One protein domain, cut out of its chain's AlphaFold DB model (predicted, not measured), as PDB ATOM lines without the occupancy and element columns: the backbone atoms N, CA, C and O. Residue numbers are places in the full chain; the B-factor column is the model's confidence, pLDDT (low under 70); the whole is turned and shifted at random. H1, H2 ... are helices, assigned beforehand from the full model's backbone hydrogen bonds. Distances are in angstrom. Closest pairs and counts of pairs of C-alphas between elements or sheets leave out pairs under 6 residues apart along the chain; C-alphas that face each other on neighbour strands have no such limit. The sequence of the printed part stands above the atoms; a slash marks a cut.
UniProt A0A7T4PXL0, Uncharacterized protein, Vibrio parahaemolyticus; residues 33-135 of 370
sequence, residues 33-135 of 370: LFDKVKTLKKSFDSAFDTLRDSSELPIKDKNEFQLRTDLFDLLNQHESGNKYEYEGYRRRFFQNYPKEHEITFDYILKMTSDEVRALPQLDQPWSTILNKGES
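What this domain is: This is residues 33 to 135 of the 370 residues of an uncharacterized protein of Vibrio parahaemolyticus (UniProt A0A7T4PXL0). Look first at H1, the longest helix: it forms one side of a helical body, H2 crosses it steeply in the middle, and H3 folds back on H2 beyond. H4, H5 and H6 pack on H1. The 103 printed residues, with six named helices, H1 to H6, and no named strand, are all helix by class and compact, radius of gyration of the C-alphas 13.3 A, spanning 34 by 30 by 25 A.

How they stand to each other: Start at H1, residues 33 to 53. H4, residues 101 to 111, touches its residues 43 to 51 alone, closest C-alphas Ala 47 and Ile 108, 5.6 A. H5, residues 113 to 118, touches residues 36 to 43 alone, closest C-alphas Leu 40 and Glu 115, 5.5 A. H6, residues 126 to 133, touches residues 34 to 38 alone, closest C-alphas Val 37 and Trp 126, 6.7 A. H2, residues 64 to 79, and H3, residues 83 to 96, form a hairpin, closest C-alphas Gln 77 and Tyr 86, 5.1 A. In the six helices every O i to N i+4 pair is within hydrogen-bond range.

Where its parts are: Find C-alpha 33 at (137.202, 142.944, 149.978); H1 runs 30.4 A from there. H6 ends at C-alpha 133, (135.892, 134.104, 155.087).

The domain as a whole: The printed part has no cut and no long link; pLDDT is under 70 in 28 residues, among them 54 to 62.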
ATOM      1  N   LEU A  33     135.877 142.687 149.409       73.88
ATOM      2  CA  LEU A  33     137.202 142.944 149.978       73.88
ATOM      3  C   LEU A  33     137.920 141.653 150.382       73.88
ATOM      4  O   LEU A  33     139.146 141.622 150.402       73.88
ATOM      5  N   PHE A  34     137.176 140.576 150.637       82.31
ATOM      6  CA  PHE A  34     137.750 139.261 150.925       82.31
ATOM      7  C   PHE A  34     138.657 138.747 149.797       82.31
ATOM      8  O   PHE A  34     139.763 138.279 150.064       82.31
ATOM      9  N   ASP A  35     138.246 138.909 148.537       84.06
ATOM     10  CA  ASP A  35     139.056 138.489 147.390       84.06
ATOM     11  C   ASP A  35     140.343 139.310 147.265       84.06
ATOM     12  O   ASP A  35     141.385 138.779 146.890       84.06
ATOM     13  N   LYS A  36     140.313 140.591 147.656       85.69
ATOM     14  CA  LYS A  36     141.524 141.418 147.723       85.69
ATOM     15  C   LYS A  36     142.498 140.920 148.792       85.69
ATOM     16  O   LYS A  36     143.692 140.848 148.522       85.69
ATOM     17  N   VAL A  37     142.000 140.527 149.969       86.69
ATOM     18  CA  VAL A  37     142.834 139.943 151.039       86.69
ATOM     19  C   VAL A  37     143.419 138.597 150.593       86.69
ATOM     20  O   VAL A  37     144.593 138.327 150.837       86.69
ATOM     21  N   LYS A  38     142.648 137.777 149.864       90.94
ATOM     22  CA  LYS A  38     143.151 136.540 149.244       90.94
ATOM     23  C   LYS A  38     144.244 136.796 148.211       90.94
ATOM     24  O   LYS A  38     145.239 136.076 148.198       90.94
ATOM     25  N   THR A  39     144.074 137.798 147.351       92.06
ATOM     26  CA  THR A  39     145.101 138.186 146.375       92.06
ATOM     27  C   THR A  39     146.369 138.649 147.079       92.06
ATOM     28  O   THR A  39     147.439 138.144 146.756       92.06
ATOM     29  N   LEU A  40     146.254 139.495 148.111       93.62
ATOM     30  CA  LEU A  40     147.403 139.894 148.921       93.62
ATOM     31  C   LEU A  40     148.110 138.680 149.539       93.62
ATOM     32  O   LEU A  40     149.331 138.596 149.465       93.62
ATOM     33  N   LYS A  41     147.370 137.719 150.110       93.75
ATOM     34  CA  LYS A  41     147.971 136.506 150.685       93.75
ATOM     35  C   LYS A  41     148.771 135.715 149.649       93.75
ATOM     36  O   LYS A  41     149.863 135.253 149.960       93.75
ATOM     37  N   LYS A  42     148.269 135.604 148.414       93.56
ATOM     38  CA  LYS A  42     148.987 134.945 147.311       93.56
ATOM     39  C   LYS A  42     150.257 135.697 146.915       93.56
ATOM     40  O   LYS A  42     151.295 135.060 146.753       93.56
ATOM     41  N   SER A  43     150.192 137.022 146.775       93.38
ATOM     42  CA  SER A  43     151.366 137.843 146.447       93.38
ATOM     43  C   SER A  43     152.415 137.791 147.564       93.38
ATOM     44  O   SER A  43     153.599 137.623 147.284       93.38
ATOM     45  N   PHE A  44     151.979 137.835 148.828       94.38
ATOM     46  CA  PHE A  44     152.828 137.641 150.006       94.38
ATOM     47  C   PHE A  44     153.521 136.277 149.981       94.38
ATOM     48  O   PHE A  44     154.736 136.194 150.150       94.38
ATOM     49  N   ASP A  45     152.758 135.212 149.732       91.44
ATOM     50  CA  ASP A  45     153.298 133.858 149.683       91.44
ATOM     51  C   ASP A  45     154.345 133.723 148.573       91.44
ATOM     52  O   ASP A  45     155.454 133.262 148.838       91.44
ATOM     53  N   SER A  46     154.042 134.230 147.377       92.44
ATOM     54  CA  SER A  46     154.964 134.249 146.237       92.44
ATOM     55  C   SER A  46     156.254 135.028 146.531       92.44
ATOM     56  O   SER A  46     157.349 134.569 146.196       92.44
ATOM     57  N   ALA A  47     156.153 136.190 147.188       89.56
ATOM     58  CA  ALA A  47     157.316 136.989 147.577       89.56
ATOM     59  C   ALA A  47     158.196 136.255 148.601       89.56
ATOM     60  O   ALA A  47     159.420 136.236 148.463       89.56
ATOM     61  N   PHE A  48     157.572 135.607 149.588       88.62
ATOM     62  CA  PHE A  48     158.270 134.793 150.580       88.62
ATOM     63  C   PHE A  48     158.993 133.600 149.928       88.62
ATOM     64  O   PHE A  48     160.171 133.373 150.199       88.62
ATOM     65  N   ASP A  49     158.318 132.871 149.032       87.12
ATOM     66  CA  ASP A  49     158.904 131.725 148.323       87.12
ATOM     67  C   ASP A  49     160.073 132.159 147.417       87.12
ATOM     68  O   ASP A  49     161.118 131.513 147.407       87.12
ATOM     69  N   THR A  50     159.955 133.302 146.728       85.31
ATOM     70  CA  THR A  50     161.032 133.849 145.879       85.31
ATOM     71  C   THR A  50     162.298 134.153 146.686       85.31
ATOM     72  O   THR A  50     163.400 133.781 146.280       85.31
ATOM     73  N   LEU A  51     162.154 134.796 147.851       81.62
ATOM     74  CA  LEU A  51     163.278 135.052 148.756       81.62
ATOM     75  C   LEU A  51     163.909 133.759 149.262       81.62
ATOM     76  O   LEU A  51     165.136 133.635 149.274       81.62
ATOM     77  N   ARG A  52     163.081 132.788 149.660       78.06
ATOM     78  CA  ARG A  52     163.557 131.484 150.126       78.06
ATOM     79  C   ARG A  52     164.411 130.798 149.070       78.06
ATOM     80  O   ARG A  52     165.507 130.328 149.375       78.06
ATOM     81  N   ASP A  53     163.930 130.779 147.835       77.88
ATOM     82  CA  ASP A  53     164.577 130.068 146.735       77.88
ATOM     83  C   ASP A  53     165.849 130.795 146.246       77.88
ATOM     84  O   ASP A  53     166.767 130.161 145.725       77.88
ATOM     85  N   SER A  54     165.964 132.106 146.489       68.94
ATOM     86  CA  SER A  54     167.163 132.908 146.188       68.94
ATOM     87  C   SER A  54     168.347 132.695 147.147       68.94
ATOM     88  O   SER A  54     169.431 133.217 146.905       68.94
ATOM     89  N   SER A  55     168.195 131.879 148.202       60.34
ATOM     90  CA  SER A  55     169.190 131.676 149.280       60.34
ATOM     91  C   SER A  55     169.462 132.910 150.158       60.34
ATOM     92  O   SER A  55     170.363 132.867 150.995       60.34
ATOM     93  N   GLU A  56     168.699 133.994 149.989       58.59
ATOM     94  CA  GLU A  56     168.855 135.248 150.741       58.59
ATOM     95  C   GLU A  56     168.124 135.245 152.088       58.59
ATOM     96  O   GLU A  56     168.353 136.142 152.896       58.59
ATOM     97  N   LEU A  57     167.283 134.239 152.373       57.41
ATOM     98  CA  LEU A  57     166.740 134.069 153.717       57.41
ATOM     99  C   LEU A  57     167.855 133.610 154.667       57.41
ATOM    100  O   LEU A  57     168.374 132.494 154.525       57.41
ATOM    101  N   PRO A  58     168.212 134.427 155.671       53.44
ATOM    102  CA  PRO A  58     169.019 133.944 156.761       53.44
ATOM    103  C   PRO A  58     168.130 132.956 157.507       53.44
ATOM    104  O   PRO A  58     167.109 133.347 158.053       53.44
ATOM    105  N   ILE A  59     168.551 131.692 157.544       52.44
ATOM    106  CA  ILE A  59     167.995 130.617 158.376       52.44
ATOM    107  C   ILE A  59     166.936 129.773 157.645       52.44
ATOM    108  O   ILE A  59     165.804 130.171 157.394       52.44
ATOM    109  N   LYS A  60     167.319 128.519 157.369       55.19
ATOM    110  CA  LYS A  60     166.386 127.397 157.202       55.19
ATOM    111  C   LYS A  60     165.692 127.180 158.545       55.19
ATOM    112  O   LYS A  60     166.142 126.360 159.349       55.19
ATOM    113  N   ASP A  61     164.687 127.994 158.829       59.09
ATOM    114  CA  ASP A  61     164.034 127.992 160.127       59.09
ATOM    115  C   ASP A  61     163.177 126.733 160.268       59.09
ATOM    116  O   ASP A  61     162.409 126.380 159.371       59.09
ATOM    117  N   LYS A  62     163.315 126.013 161.387       57.81
ATOM    118  CA  LYS A  62     162.610 124.729 161.587       57.81
ATOM    119  C   LYS A  62     161.085 124.900 161.620       57.81
ATOM    120  O   LYS A  62     160.373 123.915 161.457       57.81
ATOM    121  N   ASN A  63     160.612 126.137 161.793       73.50
ATOM    122  CA  ASN A  63     159.208 126.529 161.840       73.50
ATOM    123  C   ASN A  63     158.860 127.585 160.770       73.50
ATOM    124  O   ASN A  63     158.196 128.575 161.071       73.50
ATOM    125  N   GLU A  64     159.260 127.367 159.511       76.94
ATOM    126  CA  GLU A  64     158.931 128.235 158.358       76.94
ATOM    127  C   GLU A  64     157.440 128.622 158.299       76.94
ATOM    128  O   GLU A  64     157.095 129.771 158.032       76.94
ATOM    129  N   PHE A  65     156.541 127.688 158.622       79.94
ATOM    130  CA  PHE A  65     155.100 127.945 158.675       79.94
ATOM    131  C   PHE A  65     154.710 129.021 159.706       79.94
ATOM    132  O   PHE A  65     153.874 129.885 159.422       79.94
ATOM    133  N   GLN A  66     155.326 128.986 160.892       81.19
ATOM    134  CA  GLN A  66     155.065 129.962 161.949       81.19
ATOM    135  C   GLN A  66     155.654 131.320 161.573       81.19
ATOM    136  O   GLN A  66     154.951 132.321 161.658       81.19
ATOM    137  N   LEU A  67     156.884 131.343 161.048       83.88
ATOM    138  CA  LEU A  67     157.531 132.562 160.559       83.88
ATOM    139  C   LEU A  67     156.682 133.258 159.488       83.88
ATOM    140  O   LEU A  67     156.455 134.465 159.554       83.88
ATOM    141  N   ARG A  68     156.170 132.493 158.519       85.75
ATOM    142  CA  ARG A  68     155.305 133.004 157.450       85.75
ATOM    143  C   ARG A  68     154.019 133.622 157.999       85.75
ATOM    144  O   ARG A  68     153.600 134.676 157.530       85.75
ATOM    145  N   THR A  69     153.414 132.976 158.994       83.31
ATOM    146  CA  THR A  69     152.212 133.478 159.678       83.31
ATOM    147  C   THR A  69     152.510 134.757 160.460       83.31
ATOM    148  O   THR A  69     151.829 135.762 160.267       83.31
ATOM    149  N   ASP A  70     153.573 134.758 161.265       82.38
ATOM    150  CA  ASP A  70     153.959 135.895 162.102       82.38
ATOM    151  C   ASP A  70     154.371 137.116 161.261       82.38
ATOM    152  O   ASP A  70     154.043 138.248 161.614       82.38
ATOM    153  N   LEU A  71     155.044 136.908 160.120       87.19
ATOM    154  CA  LEU A  71     155.371 137.970 159.160       87.19
ATOM    155  C   LEU A  71     154.121 138.557 158.500       87.19
ATOM    156  O   LEU A  71     154.041 139.769 158.299       87.19
ATOM    157  N   PHE A  72     153.142 137.713 158.164       87.81
ATOM    158  CA  PHE A  72     151.881 138.170 157.584       87.81
ATOM    159  C   PHE A  72     151.076 139.001 158.592       87.81
ATOM    160  O   PHE A  72     150.542 140.057 158.244       87.81
ATOM    161  N   ASP A  73     151.049 138.579 159.859       81.88
ATOM    162  CA  ASP A  73     150.433 139.349 160.939       81.88
ATOM    163  C   ASP A  73     151.204 140.649 161.228       81.88
ATOM    164  O   ASP A  73     150.581 141.687 161.444       81.88
ATOM    165  N   LEU A  74     152.541 140.641 161.168       82.56
ATOM    166  CA  LEU A  74     153.358 141.851 161.303       82.56
ATOM    167  C   LEU A  74     153.072 142.864 160.185       82.56
ATOM    168  O   LEU A  74     152.957 144.058 160.467       82.56
ATOM    169  N   LEU A  75     152.907 142.404 158.939       86.12
ATOM    170  CA  LEU A  75     152.526 143.250 157.804       86.12
ATOM    171  C   LEU A  75     151.143 143.870 158.019       86.12
ATOM    172  O   LEU A  75     150.963 145.072 157.850       86.12
ATOM    173  N   ASN A  76     150.181 143.074 158.480       82.06
ATOM    174  CA  ASN A  76     148.856 143.567 158.839       82.06
ATOM    175  C   ASN A  76     148.916 144.645 159.946       82.06
ATOM    176  O   ASN A  76     148.233 145.664 159.860       82.06
ATOM    177  N   GLN A  77     149.770 144.473 160.965       77.56
ATOM    178  CA  GLN A  77     149.962 145.482 162.018       77.56
ATOM    179  C   GLN A  77     150.699 146.735 161.535       77.56
ATOM    180  O   GLN A  77     150.412 147.828 162.017       77.56
ATOM    181  N   HIS A  78     151.627 146.602 160.587       83.00
ATOM    182  CA  HIS A  78     152.280 147.745 159.949       83.00
ATOM    183  C   HIS A  78     151.248 148.632 159.235       83.00
ATOM    184  O   HIS A  78     151.225 149.849 159.422       83.00
ATOM    185  N   GLU A  79     150.334 148.007 158.492       79.94
ATOM    186  CA  GLU A  79     149.304 148.696 157.707       79.94
ATOM    187  C   GLU A  79     148.095 149.162 158.533       79.94
ATOM    188  O   GLU A  79     147.314 150.002 158.082       79.94
ATOM    189  N   SER A  80     147.936 148.682 159.774       67.19
ATOM    190  CA  SER A  80     146.857 149.124 160.669       67.19
ATOM    191  C   SER A  80     146.980 150.603 161.064       67.19
ATOM    192  O   SER A  80     145.999 151.210 161.500       67.19
ATOM    193  N   GLY A  81     148.168 151.200 160.909       58.69
ATOM    194  CA  GLY A  81     148.460 152.597 161.237       58.69
ATOM    195  C   GLY A  81     148.669 152.869 162.733       58.69
ATOM    196  O   GLY A  81     149.007 153.995 163.108       58.69
ATOM    197  N   ASN A  82     148.516 151.866 163.607       62.50
ATOM    198  CA  ASN A  82     148.794 152.010 165.033       62.50
ATOM    199  C   ASN A  82     150.276 151.748 165.334       62.50
ATOM    200  O   ASN A  82     150.703 150.619 165.571       62.50
ATOM    201  N   LYS A  83     151.066 152.826 165.382       51.53
ATOM    202  CA  LYS A  83     152.520 152.759 165.602       51.53
ATOM    203  C   LYS A  83     152.917 152.024 166.892       51.53
ATOM    204  O   LYS A  83     153.965 151.383 166.917       51.53
ATOM    205  N   TYR A  84     152.118 152.123 167.958       53.78
ATOM    206  CA  TYR A  84     152.428 151.479 169.240       53.78
ATOM    207  C   TYR A  84     152.162 149.975 169.209       53.78
ATOM    208  O   TYR A  84     152.973 149.203 169.720       53.78
ATOM    209  N   GLU A  85     151.059 149.558 168.587       58.16
ATOM    210  CA  GLU A  85     150.770 148.137 168.367       58.16
ATOM    211  C   GLU A  85     151.795 147.522 167.421       58.16
ATOM    212  O   GLU A  85     152.386 146.500 167.766       58.16
ATOM    213  N   TYR A  86     152.097 148.187 166.304       66.25
ATOM    214  CA  TYR A  86     153.129 147.739 165.374       66.25
ATOM    215  C   TYR A  86     154.480 147.540 166.065       66.25
ATOM    216  O   TYR A  86     155.064 146.466 165.970       66.25
ATOM    217  N   GLU A  87     154.962 148.527 166.823       64.81
ATOM    218  CA  GLU A  87     156.244 148.414 167.524       64.81
ATOM    219  C   GLU A  87     156.217 147.310 168.599       64.81
ATOM    220  O   GLU A  87     157.209 146.604 168.797       64.81
ATOM    221  N   GLY A  88     155.076 147.107 169.263       65.56
ATOM    222  CA  GLY A  88     154.873 145.997 170.194       65.56
ATOM    223  C   GLY A  88     154.970 144.627 169.517       65.56
ATOM    224  O   GLY A  88     155.658 143.742 170.028       65.56
ATOM    225  N   TYR A  89     154.326 144.457 168.361       69.00
ATOM    226  CA  TYR A  89     154.394 143.233 167.558       69.00
ATOM    227  C   TYR A  89     155.783 143.018 166.955       69.00
ATOM    228  O   TYR A  89     156.330 141.927 167.073       69.00
ATOM    229  N   ARG A  90     156.402 144.068 166.405       77.19
ATOM    230  CA  ARG A  90     157.761 144.052 165.850       77.19
ATOM    231  C   ARG A  90     158.789 143.600 166.888       77.19
ATOM    232  O   ARG A  90     159.630 142.756 166.599       77.19
ATOM    233  N   ARG A  91     158.702 144.097 168.126       73.62
ATOM    234  CA  ARG A  91     159.583 143.651 169.221       73.62
ATOM    235  C   ARG A  91     159.408 142.174 169.552       73.62
ATOM    236  O   ARG A  91     160.412 141.497 169.728       73.62
ATOM    237  N   ARG A  92     158.167 141.679 169.635       77.38
ATOM    238  CA  ARG A  92     157.892 140.249 169.884       77.38
ATOM    239  C   ARG A  92     158.373 139.376 168.731       77.38
ATOM    240  O   ARG A  92     158.958 138.329 168.968       77.38
ATOM    241  N   PHE A  93     158.182 139.835 167.498       79.19
ATOM    242  CA  PHE A  93     158.695 139.167 166.311       79.19
ATOM    243  C   PHE A  93     160.216 138.986 166.411       79.19
ATOM    244  O   PHE A  93     160.702 137.865 166.332       79.19
ATOM    245  N   PHE A  94     160.962 140.047 166.735       76.94
ATOM    246  CA  PHE A  94     162.421 139.967 166.888       76.94
ATOM    247  C   PHE A  94     162.920 139.306 168.186       76.94
ATOM    248  O   PHE A  94     164.123 139.107 168.351       76.94
ATOM    249  N   GLN A  95     162.032 138.977 169.128       77.44
ATOM    250  CA  GLN A  95     162.369 138.088 170.248       77.44
ATOM    251  C   GLN A  95     162.400 136.625 169.801       77.44
ATOM    252  O   GLN A  95     163.187 135.845 170.332       77.44
ATOM    253  N   ASN A  96     161.553 136.273 168.832       75.31
ATOM    254  CA  ASN A  96     161.409 134.912 168.323       75.31
ATOM    255  C   ASN A  96     162.285 134.652 167.093       75.31
ATOM    256  O   ASN A  96     162.731 133.524 166.899       75.31
ATOM    257  N   TYR A  97     162.561 135.689 166.299       79.31
ATOM    258  CA  TYR A  97     163.335 135.605 165.064       79.31
ATOM    259  C   TYR A  97     164.501 136.604 165.067       79.31
ATOM    260  O   TYR A  97     164.351 137.728 165.550       79.31
ATOM    261  N   PRO A  98     165.671 136.243 164.515       79.25
ATOM    262  CA  PRO A  98     166.806 137.157 164.412       79.25
ATOM    263  C   PRO A  98     166.489 138.418 163.597       79.25
ATOM    264  O   PRO A  98     165.658 138.384 162.684       79.25
ATOM    265  N   LYS A  99     167.167 139.532 163.909       75.50
ATOM    266  CA  LYS A  99     166.950 140.848 163.270       75.50
ATOM    267  C   LYS A  99     167.139 140.827 161.757       75.50
ATOM    268  O   LYS A  99     166.579 141.656 161.058       75.50
ATOM    269  N   GLU A 100     167.897 139.872 161.245       75.69
ATOM    270  CA  GLU A 100     168.147 139.660 159.827       75.69
ATOM    271  C   GLU A 100     166.852 139.371 159.034       75.69
ATOM    272  O   GLU A 100     166.803 139.636 157.836       75.69
ATOM    273  N   HIS A 101     165.769 138.945 159.701       80.31
ATOM    274  CA  HIS A 101     164.426 138.825 159.112       80.31
ATOM    275  C   HIS A 101     163.755 140.175 158.796       80.31
ATOM    276  O   HIS A 101     162.713 140.207 158.143       80.31
ATOM    277  N   GLU A 102     164.338 141.301 159.220       82.56
ATOM    278  CA  GLU A 102     163.891 142.639 158.809       82.56
ATOM    279  C   GLU A 102     164.055 142.830 157.292       82.56
ATOM    280  O   GLU A 102     163.170 143.380 156.645       82.56
ATOM    281  N   ILE A 103     165.109 142.251 156.699       83.31
ATOM    282  CA  ILE A 103     165.329 142.254 155.243       83.31
ATOM    283  C   ILE A 103     164.195 141.504 154.527       83.31
ATOM    284  O   ILE A 103     163.674 141.971 153.513       83.31
ATOM    285  N   THR A 104     163.781 140.359 155.078       84.31
ATOM    286  CA  THR A 104     162.648 139.572 154.575       84.31
ATOM    287  C   THR A 104     161.358 140.382 154.612       84.31
ATOM    288  O   THR A 104     160.627 140.422 153.623       84.31
ATOM    289  N   PHE A 105     161.086 141.049 155.737       88.56
ATOM    290  CA  PHE A 105     159.906 141.893 155.894       88.56
ATOM    291  C   PHE A 105     159.893 143.054 154.888       88.56
ATOM    292  O   PHE A 105     158.897 143.237 154.189       88.56
ATOM    293  N   ASP A 106     161.005 143.778 154.749       88.75
ATOM    294  CA  ASP A 106     161.127 144.922 153.838       88.75
ATOM    295  C   ASP A 106     160.950 144.522 152.368       88.75
ATOM    296  O   ASP A 106     160.274 145.208 151.595       88.75
ATOM    297  N   TYR A 107     161.531 143.389 151.967       89.00
ATOM    298  CA  TYR A 107     161.361 142.868 150.616       89.00
ATOM    299  C   TYR A 107     159.909 142.466 150.348       89.00
ATOM    300  O   TYR A 107     159.356 142.840 149.313       89.00
ATOM    301  N   ILE A 108     159.273 141.741 151.274       89.75
ATOM    302  CA  ILE A 108     157.869 141.340 151.137       89.75
ATOM    303  C   ILE A 108     156.978 142.577 151.035       89.75
ATOM    304  O   ILE A 108     156.198 142.671 150.093       89.75
ATOM    305  N   LEU A 109     157.151 143.554 151.930       90.38
ATOM    306  CA  LEU A 109     156.410 144.815 151.910       90.38
ATOM    307  C   LEU A 109     156.535 145.520 150.553       90.38
ATOM    308  O   LEU A 109     155.543 146.004 150.007       90.38
ATOM    309  N   LYS A 110     157.743 145.559 149.981       91.62
ATOM    310  CA  LYS A 110     157.987 146.140 148.657       91.62
ATOM    311  C   LYS A 110     157.255 145.373 147.553       91.62
ATOM    312  O   LYS A 110     156.602 145.999 146.717       91.62
ATOM    313  N   MET A 111     157.353 144.045 147.554       90.75
ATOM    314  CA  MET A 111     156.759 143.180 146.529       90.75
ATOM    315  C   MET A 111     155.234 143.149 146.576       90.75
ATOM    316  O   MET A 111     154.608 142.995 145.535       90.75
ATOM    317  N   THR A 112     154.635 143.323 147.754       91.12
ATOM    318  CA  THR A 112     153.177 143.349 147.930       91.12
ATOM    319  C   THR A 112     152.608 144.765 147.996       91.12
ATOM    320  O   THR A 112     151.452 144.946 148.376       91.12
ATOM    321  N   SER A 113     153.417 145.791 147.715       88.56
ATOM    322  CA  SER A 113     153.057 147.187 147.994       88.56
ATOM    323  C   SER A 113     151.815 147.660 147.235       88.56
ATOM    324  O   SER A 113     151.027 148.431 147.783       88.56
ATOM    325  N   ASP A 114     151.597 147.180 146.012       85.62
ATOM    326  CA  ASP A 114     150.431 147.551 145.212       85.62
ATOM    327  C   ASP A 114     149.145 146.891 145.737       85.62
ATOM    328  O   ASP A 114     148.126 147.570 145.885       85.62
ATOM    329  N   GLU A 115     149.178 145.607 146.102       88.00
ATOM    330  CA  GLU A 115     148.041 144.917 146.723       88.00
ATOM    331  C   GLU A 115     147.713 145.475 148.108       88.00
ATOM    332  O   GLU A 115     146.537 145.648 148.436       88.00
ATOM    333  N   VAL A 116     148.744 145.801 148.894       85.88
ATOM    334  CA  VAL A 116     148.603 146.476 150.188       85.88
ATOM    335  C   VAL A 116     147.908 147.827 150.003       85.88
ATOM    336  O   VAL A 116     146.910 148.097 150.665       85.88
ATOM    337  N   ARG A 117     148.341 148.650 149.037       82.62
ATOM    338  CA  ARG A 117     147.702 149.947 148.732       82.62
ATOM    339  C   ARG A 117     146.279 149.811 148.194       82.62
ATOM    340  O   ARG A 117     145.462 150.713 148.378       82.62
ATOM    341  N   ALA A 118     145.970 148.714 147.505       79.62
ATOM    342  CA  ALA A 118     144.639 148.445 146.964       79.62
ATOM    343  C   ALA A 118     143.624 147.983 148.029       79.62
ATOM    344  O   ALA A 118     142.408 147.946 147.751       79.62
ATOM    345  N   LEU A 119     144.104 147.619 149.222       79.75
ATOM    346  CA  LEU A 119     143.296 147.243 150.374       79.75
ATOM    347  C   LEU A 119     142.980 148.477 151.233       79.75
ATOM    348  O   LEU A 119     143.884 149.138 151.735       79.75
ATOM    349  N   PRO A 120     141.693 148.812 151.439       71.81
ATOM    350  CA  PRO A 120     141.340 149.822 152.429       71.81
ATOM    351  C   PRO A 120     141.675 149.304 153.831       71.81
ATOM    352  O   PRO A 120     141.710 148.097 154.049       71.81
ATOM    353  N   GLN A 121     141.825 150.197 154.807       68.38
ATOM    354  CA  GLN A 121     142.013 149.793 156.201       68.38
ATOM    355  C   GLN A 121     140.830 148.933 156.688       68.38
ATOM    356  O   GLN A 121     139.658 149.348 156.619       68.38
ATOM    357  N   LEU A 122     141.147 147.729 157.168       63.22
ATOM    358  CA  LEU A 122     140.195 146.725 157.640       63.22
ATOM    359  C   LEU A 122     140.167 146.699 159.172       63.22
ATOM    360  O   LEU A 122     141.169 146.941 159.833       63.22
ATOM    361  N   ASP A 123     138.987 146.435 159.724       57.09
ATOM    362  CA  ASP A 123     138.692 146.398 161.161       57.09
ATOM    363  C   ASP A 123     138.957 145.031 161.801       57.09
ATOM    364  O   ASP A 123     138.845 144.879 163.016       57.09
ATOM    365  N   GLN A 124     139.292 144.033 160.985       61.53
ATOM    366  CA  GLN A 124     139.637 142.684 161.406       61.53
ATOM    367  C   GLN A 124     141.039 142.328 160.909       61.53
ATOM    368  O   GLN A 124     141.391 142.709 159.787       61.53
ATOM    369  N   PRO A 125     141.822 141.560 161.690       70.94
ATOM    370  CA  PRO A 125     143.096 141.050 161.217       70.94
ATOM    371  C   PRO A 125     142.941 140.249 159.922       70.94
ATOM    372  O   PRO A 125     141.996 139.471 159.780       70.94
ATOM    373  N   TRP A 126     143.874 140.405 158.981       76.25
ATOM    374  CA  TRP A 126     143.808 139.707 157.691       76.25
ATOM    375  C   TRP A 126     143.795 138.182 157.840       76.25
ATOM    376  O   TRP A 126     143.067 137.510 157.115       76.25
ATOM    377  N   SER A 127     144.518 137.638 158.819       72.12
ATOM    378  CA  SER A 127     144.486 136.216 159.185       72.12
ATOM    379  C   SER A 127     143.090 135.762 159.637       72.12
ATOM    380  O   SER A 127     142.582 134.753 159.147       72.12
ATOM    381  N   THR A 128     142.407 136.541 160.481       64.88
ATOM    382  CA  THR A 128     141.005 136.294 160.874       64.88
ATOM    383  C   THR A 128     140.059 136.330 159.674       64.88
ATOM    384  O   THR A 128     139.181 135.475 159.555       64.88
ATOM    385  N   ILE A 129     140.248 137.289 158.762       69.31
ATOM    386  CA  ILE A 129     139.446 137.420 157.538       69.31
ATOM    387  C   ILE A 129     139.621 136.201 156.633       69.31
ATOM    388  O   ILE A 129     138.621 135.673 156.152       69.31
ATOM    389  N   LEU A 130     140.859 135.748 156.412       75.19
ATOM    390  CA  LEU A 130     141.156 134.553 155.618       75.19
ATOM    391  C   LEU A 130     140.515 133.314 156.246       75.19
ATOM    392  O   LEU A 130     139.694 132.665 155.604       75.19
ATOM    393  N   ASN A 131     140.799 133.064 157.526       72.62
ATOM    394  CA  ASN A 131     140.325 131.879 158.240       72.62
ATOM    395  C   ASN A 131     138.796 131.774 158.255       72.62
ATOM    396  O   ASN A 131     138.242 130.705 158.027       72.62
ATOM    397  N   LYS A 132     138.098 132.880 158.534       63.88
ATOM    398  CA  LYS A 132     136.633 132.875 158.644       63.88
ATOM    399  C   LYS A 132     135.943 133.031 157.296       63.88
ATOM    400  O   LYS A 132     134.898 132.426 157.079       63.88
ATOM    401  N   GLY A 133     136.494 133.837 156.392       64.12
ATOM    402  CA  GLY A 133     135.892 134.104 155.087       64.12
ATOM    403  C   GLY A 133     135.893 132.880 154.172       64.12
ATOM    404  O   GLY A 133     134.988 132.736 153.352       64.12
ATOM    405  N   GLU A 134     136.855 131.965 154.331       73.75
ATOM    406  CA  GLU A 134     136.864 130.682 153.612       73.75
ATOM    407  C   GLU A 134     135.740 129.744 154.049       73.75
ATOM    408  O   GLU A 134     135.255 128.956 153.242       73.75
ATOM    409  N   SER A 135     135.257 129.889 155.283       62.88
ATOM    410  CA  SER A 135     134.119 129.140 155.814       62.88
ATOM    411  C   SER A 135     132.762 129.733 155.418       62.88
ATOM    412  O   SER A 135     131.761 129.368 156.023       62.88
TER     413      SER A 135